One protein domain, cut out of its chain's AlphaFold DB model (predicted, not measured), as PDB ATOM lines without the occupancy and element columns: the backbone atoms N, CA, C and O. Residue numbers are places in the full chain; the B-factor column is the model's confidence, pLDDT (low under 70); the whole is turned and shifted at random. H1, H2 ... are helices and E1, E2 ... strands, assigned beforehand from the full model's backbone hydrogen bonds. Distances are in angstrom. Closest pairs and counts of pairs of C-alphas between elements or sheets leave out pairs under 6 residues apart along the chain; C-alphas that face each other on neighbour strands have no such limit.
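AT A GLANCE: This is residues 43 to 89 of the 89 residues of an uncharacterized protein of Sphingobacterium daejeonense (UniProt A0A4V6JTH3). The printed part has little regular structure: one helix, H1, runs along a rod, and the chain then folds back into a short strand, E1. A long stretch with no named element, residues 43 to 68, begins beside E1 and loops out beyond the first residue of H1. The printed part has 47 residues, with H1 then E1 along the chain; its class is mostly helix, with 17 residues in named elements. It is loose, with a radius of gyration of the C-alphas of 12.5 A, and spans 39 by 19 by 15 A.

IN THESE COORDINATES: H1, residues 69 to 82, is 20.0 A long, from C-alpha 69 at (-35.070, -29.992, 17.250). E1, residues 86 to 88, ends with C-alpha 88 at (-38.922, -24.246, 29.216).

HOW THE PARTS SIT: The closest C-alphas of H1 and E1, those of Arg 80 and Val 86, are 6.3 A apart. A tight link of 3 residues joins them. E1 pairs with no named strand, but residues 43 to 44 pair with its residues 87 to 88, parallel. In H1 every O i to N i+4 pair is within hydrogen-bond range.

THE WHOLE: The two C-alphas farthest apart, those of Asp 59 and Lys 84, are 38.8 A apart. The printed part has no cut, and no printed residue is under 70 in pLDDT.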
ATOM      1  N   PHE A  43     -44.803 -20.311  30.113       97.75
ATOM      2  CA  PHE A  43     -44.359 -21.698  30.218       97.75
ATOM      3  C   PHE A  43     -44.353 -22.335  28.831       97.75
ATOM      4  O   PHE A  43     -45.378 -22.382  28.155       97.75
ATOM      5  N   LEU A  44     -43.192 -22.827  28.412       97.88
ATOM      6  CA  LEU A  44     -43.026 -23.639  27.214       97.88
ATOM      7  C   LEU A  44     -42.781 -25.073  27.651       97.88
ATOM      8  O   LEU A  44     -41.976 -25.303  28.549       97.88
ATOM      9  N   HIS A  45     -43.447 -26.028  27.013       96.62
ATOM     10  CA  HIS A  45     -43.194 -27.435  27.279       96.62
ATOM     11  C   HIS A  45     -43.125 -28.238  25.985       96.62
ATOM     12  O   HIS A  45     -43.814 -27.937  25.005       96.62
ATOM     13  N   THR A  46     -42.305 -29.284  25.988       94.12
ATOM     14  CA  THR A  46     -42.376 -30.348  24.982       94.12
ATOM     15  C   THR A  46     -42.627 -31.675  25.673       94.12
ATOM     16  O   THR A  46     -42.147 -31.913  26.773       94.12
ATOM     17  N   ASN A  47     -43.405 -32.550  25.051       94.75
ATOM     18  CA  ASN A  47     -43.709 -33.865  25.599       94.75
ATOM     19  C   ASN A  47     -43.526 -34.924  24.503       94.75
ATOM     20  O   ASN A  47     -43.624 -34.605  23.316       94.75
ATOM     21  N   ASP A  48     -43.163 -36.138  24.926       92.62
ATOM     22  CA  ASP A  48     -43.080 -37.342  24.095       92.62
ATOM     23  C   ASP A  48     -42.329 -37.137  22.773       92.62
ATOM     24  O   ASP A  48     -42.769 -37.475  21.675       92.62
ATOM     25  N   VAL A  49     -41.125 -36.567  22.881       90.25
ATOM     26  CA  VAL A  49     -40.275 -36.293  21.716       90.25
ATOM     27  C   VAL A  49     -39.757 -37.581  21.073       90.25
ATOM     28  O   VAL A  49     -39.428 -37.559  19.890       90.25
ATOM     29  N   HIS A  50     -39.671 -38.690  21.818       93.44
ATOM     30  CA  HIS A  50     -39.228 -40.002  21.323       93.44
ATOM     31  C   HIS A  50     -37.971 -39.928  20.435       93.44
ATOM     32  O   HIS A  50     -37.930 -40.482  19.337       93.44
ATOM     33  N   SER A  51     -36.962 -39.168  20.879       93.44
ATOM     34  CA  SER A  51     -35.706 -38.945  20.144       93.44
ATOM     35  C   SER A  51     -35.881 -38.407  18.712       93.44
ATOM     36  O   SER A  51     -35.003 -38.566  17.868       93.44
ATOM     37  N   ARG A  52     -36.999 -37.728  18.417       92.19
ATOM     38  CA  ARG A  52     -37.265 -37.094  17.121       92.19
ATOM     39  C   ARG A  52     -36.423 -35.827  16.955       92.19
ATOM     40  O   ARG A  52     -36.846 -34.720  17.303       92.19
ATOM     41  N   ILE A  53     -35.207 -36.012  16.444       95.31
ATOM     42  CA  ILE A  53     -34.262 -34.925  16.160       95.31
ATOM     43  C   ILE A  53     -34.616 -34.225  14.847       95.31
ATOM     44  O   ILE A  53     -34.657 -32.994  14.802       95.31
ATOM     45  N   GLU A  54     -34.918 -34.997  13.807       96.44
ATOM     46  CA  GLU A  54     -35.266 -34.487  12.482       96.44
ATOM     47  C   GLU A  54     -36.774 -34.243  12.322       96.44
ATOM     48  O   GLU A  54     -37.582 -34.806  13.074       96.44
ATOM     49  N   PRO A  55     -37.181 -33.394  11.360       95.31
ATOM     50  CA  PRO A  55     -38.574 -33.287  10.956       95.31
ATOM     51  C   PRO A  55     -39.133 -34.618  10.438       95.31
ATOM     52  O   PRO A  55     -38.393 -35.533  10.076       95.31
ATOM     53  N   TYR A  56     -40.457 -34.727  10.366       94.69
ATOM     54  CA  TYR A  56     -41.087 -35.858   9.685       94.69
ATOM     55  C   TYR A  56     -40.719 -35.874   8.189       94.69
ATOM     56  O   TYR A  56     -40.586 -34.801   7.588       94.69
ATOM     57  N   PRO A  57     -40.568 -37.065   7.581       94.62
ATOM     58  CA  PRO A  57     -40.211 -37.202   6.173       94.62
ATOM     59  C   PRO A  57     -41.256 -36.559   5.252       94.62
ATOM     60  O   PRO A  57     -42.416 -36.389   5.622       94.62
ATOM     61  N   MET A  58     -40.833 -36.199   4.040       95.50
ATOM     62  CA  MET A  58     -41.697 -35.632   2.995       95.50
ATOM     63  C   MET A  58     -42.409 -36.744   2.209       95.50
ATOM     64  O   MET A  58     -42.214 -36.892   1.008       95.50
ATOM     65  N   ASP A  59     -43.181 -37.568   2.912       95.00
ATOM     66  CA  ASP A  59     -43.808 -38.793   2.401       95.00
ATOM     67  C   ASP A  59     -45.310 -38.646   2.092       95.00
ATOM     68  O   ASP A  59     -45.992 -39.632   1.822       95.00
ATOM     69  N   GLY A  60     -45.851 -37.426   2.144       94.12
ATOM     70  CA  GLY A  60     -47.283 -37.164   1.993       94.12
ATOM     71  C   GLY A  60     -48.093 -37.365   3.277       94.12
ATOM     72  O   GLY A  60     -49.302 -37.134   3.272       94.12
ATOM     73  N   SER A  61     -47.466 -37.768   4.389       94.50
ATOM     74  CA  SER A  61     -48.163 -37.925   5.667       94.50
ATOM     75  C   SER A  61     -48.629 -36.582   6.239       94.50
ATOM     76  O   SER A  61     -48.091 -35.514   5.950       94.50
ATOM     77  N   ARG A  62     -49.624 -36.624   7.133       95.38
ATOM     78  CA  ARG A  62     -50.198 -35.429   7.783       95.38
ATOM     79  C   ARG A  62     -49.156 -34.545   8.478       95.38
ATOM     80  O   ARG A  62     -49.347 -33.336   8.573       95.38
ATOM     81  N   LEU A  63     -48.103 -35.149   9.025       93.31
ATOM     82  CA  LEU A  63     -47.074 -34.445   9.790       93.31
ATOM     83  C   LEU A  63     -45.833 -34.119   8.959       93.31
ATOM     84  O   LEU A  63     -44.882 -33.587   9.529       93.31
ATOM     85  N   GLN A  64     -45.834 -34.414   7.655       95.19
ATOM     86  CA  GLN A  64     -44.670 -34.258   6.789       95.19
ATOM     87  C   GLN A  64     -43.999 -32.889   6.946       95.19
ATOM     88  O   GLN A  64     -44.645 -31.839   6.974       95.19
ATOM     89  N   GLY A  65     -42.680 -32.905   7.108       93.81
ATOM     90  CA  GLY A  65     -41.875 -31.707   7.292       93.81
ATOM     91  C   GLY A  65     -42.088 -30.956   8.611       93.81
ATOM     92  O   GLY A  65     -41.430 -29.939   8.799       93.81
ATOM     93  N   LEU A  66     -42.957 -31.389   9.532       92.88
ATOM     94  CA  LEU A  66     -43.144 -30.749  10.844       92.88
ATOM     95  C   LEU A  66     -42.158 -31.291  11.890       92.88
ATOM     96  O   LEU A  66     -41.516 -32.320  11.700       92.88
ATOM     97  N   GLY A  67     -42.051 -30.607  13.030       91.88
ATOM     98  CA  GLY A  67     -41.210 -31.038  14.149       91.88
ATOM     99  C   GLY A  67     -39.716 -30.773  13.945       91.88
ATOM    100  O   GLY A  67     -39.317 -29.817  13.280       91.88
ATOM    101  N   GLY A  68     -38.891 -31.610  14.574       94.81
ATOM    102  CA  GLY A  68     -37.438 -31.471  14.603       94.81
ATOM    103  C   GLY A  68     -36.919 -30.506  15.676       94.81
ATOM    104  O   GLY A  68     -37.565 -29.531  16.067       94.81
ATOM    105  N   VAL A  69     -35.722 -30.786  16.194       95.81
ATOM    106  CA  VAL A  69     -35.070 -29.992  17.250       95.81
ATOM    107  C   VAL A  69     -34.672 -28.610  16.739       95.81
ATOM    108  O   VAL A  69     -34.910 -27.629  17.438       95.81
ATOM    109  N   ALA A  70     -34.150 -28.503  15.512       96.31
ATOM    110  CA  ALA A  70     -33.728 -27.223  14.940       96.31
ATOM    111  C   ALA A  70     -34.886 -26.212  14.874       96.31
ATOM    112  O   ALA A  70     -34.780 -25.112  15.411       96.31
ATOM    113  N   ARG A  71     -36.035 -26.615  14.311       94.69
ATOM    114  CA  ARG A  71     -37.218 -25.743  14.205       94.69
ATOM    115  C   ARG A  71     -37.782 -25.357  15.568       94.69
ATOM    116  O   ARG A  71     -38.133 -24.198  15.775       94.69
ATOM    117  N   ARG A  72     -37.840 -26.308  16.510       95.06
ATOM    118  CA  ARG A  72     -38.258 -26.020  17.890       95.06
ATOM    119  C   ARG A  72     -37.316 -25.031  18.567       95.06
ATOM    120  O   ARG A  72     -37.799 -24.104  19.202       95.06
ATOM    121  N   SER A  73     -36.005 -25.179  18.391       95.75
ATOM    122  CA  SER A  73     -35.012 -24.248  18.937       95.75
ATOM    123  C   SER A  73     -35.209 -22.833  18.393       95.75
ATOM    124  O   SER A  73     -35.272 -21.890  19.179       95.75
ATOM    125  N   THR A  74     -35.412 -22.675  17.078       97.19
ATOM    126  CA  THR A  74     -35.718 -21.370  16.468       97.19
ATOM    127  C   THR A  74     -36.992 -20.754  17.051       97.19
ATOM    128  O   THR A  74     -37.001 -19.573  17.396       97.19
ATOM    129  N   LEU A  75     -38.058 -21.545  17.213       96.06
ATOM    130  CA  LEU A  75     -39.313 -21.070  17.800       96.06
ATOM    131  C   LEU A  75     -39.140 -20.660  19.270       96.06
ATOM    132  O   LEU A  75     -39.602 -19.593  19.665       96.06
ATOM    133  N   ILE A  76     -38.441 -21.469  20.069       96.88
ATOM    134  CA  ILE A  76     -38.155 -21.168  21.478       96.88
ATOM    135  C   ILE A  76     -37.330 -19.882  21.595       96.88
ATOM    136  O   ILE A  76     -37.626 -19.047  22.446       96.88
ATOM    137  N   GLN A  77     -36.319 -19.697  20.742       97.69
ATOM    138  CA  GLN A  77     -35.502 -18.480  20.724       97.69
ATOM    139  C   GLN A  77     -36.332 -17.246  20.373       97.69
ATOM    140  O   GLN A  77     -36.220 -16.232  21.059       97.69
ATOM    141  N   LYS A  78     -37.217 -17.349  19.373       98.12
ATOM    142  CA  LYS A  78     -38.157 -16.278  19.035       98.12
ATOM    143  C   LYS A  78     -39.033 -15.913  20.238       98.12
ATOM    144  O   LYS A  78     -39.052 -14.754  20.637       98.12
ATOM    145  N   ILE A  79     -39.672 -16.894  20.878       98.00
ATOM    146  CA  ILE A  79     -40.539 -16.639  22.041       98.00
ATOM    147  C   ILE A  79     -39.747 -16.014  23.198       98.00
ATOM    148  O   ILE A  79     -40.215 -15.072  23.826       98.00
ATOM    149  N   ARG A  80     -38.520 -16.480  23.458       97.12
ATOM    150  CA  ARG A  80     -37.634 -15.890  24.479       97.12
ATOM    151  C   ARG A  80     -37.222 -14.449  24.178       97.12
ATOM    152  O   ARG A  80     -36.869 -13.737  25.108       97.12
ATOM    153  N   SER A  81     -37.240 -14.028  22.912       97.81
ATOM    154  CA  SER A  81     -36.986 -12.632  22.537       97.81
ATOM    155  C   SER A  81     -38.217 -11.731  22.688       97.81
ATOM    156  O   SER A  81     -38.070 -10.531  22.899       97.81
ATOM    157  N   GLU A  82     -39.420 -12.306  22.603       97.75
ATOM    158  CA  GLU A  82     -40.697 -11.581  22.678       97.75
ATOM    159  C   GLU A  82     -41.237 -11.493  24.117       97.75
ATOM    160  O   GLU A  82     -41.908 -10.529  24.480       97.75
ATOM    161  N   GLU A  83     -40.929 -12.482  24.958       97.50
ATOM    162  CA  GLU A  83     -41.468 -12.621  26.311       97.50
ATOM    163  C   GLU A  83     -40.405 -12.393  27.390       97.50
ATOM    164  O   GLU A  83     -39.280 -12.880  27.306       97.50
ATOM    165  N   LYS A  84     -40.781 -11.698  28.470       95.56
ATOM    166  CA  LYS A  84     -39.835 -11.310  29.529       95.56
ATOM    167  C   LYS A  84     -39.453 -12.447  30.480       95.56
ATOM    168  O   LYS A  84     -38.294 -12.554  30.869       95.56
ATOM    169  N   ASN A  85     -40.427 -13.249  30.913       96.69
ATOM    170  CA  ASN A  85     -40.221 -14.311  31.900       96.69
ATOM    171  C   ASN A  85     -40.619 -15.649  31.269       96.69
ATOM    172  O   ASN A  85     -41.803 -15.977  31.231       96.69
ATOM    173  N   VAL A  86     -39.643 -16.399  30.751       98.00
ATOM    174  CA  VAL A  86     -39.887 -17.661  30.036       98.00
ATOM    175  C   VAL A  86     -39.203 -18.822  30.738       98.00
ATOM    176  O   VAL A  86     -37.999 -18.779  30.983       98.00
ATOM    177  N   PHE A  87     -39.953 -19.894  30.968       97.06
ATOM    178  CA  PHE A  87     -39.443 -21.169  31.464       97.06
ATOM    179  C   PHE A  87     -39.745 -22.267  30.441       97.06
ATOM    180  O   PHE A  87     -40.828 -22.280  29.859       97.06
ATOM    181  N   ALA A  88     -38.784 -23.158  30.186       91.31
ATOM    182  CA  ALA A  88     -38.922 -24.246  29.216       91.31
ATOM    183  C   ALA A  88     -38.731 -25.602  29.911       91.31
ATOM    184  O   ALA A  88     -37.732 -25.762  30.615       91.31
ATOM    185  N   PHE A  89     -39.672 -26.525  29.694       91.44
ATOM    186  CA  PHE A  89     -39.755 -27.853  30.314       91.44
ATOM    187  C   PHE A  89     -39.828 -28.983  29.276       91.44
ATOM    188  O   PHE A  89     -40.439 -28.794  28.193       91.44
TER     189      PHE A  89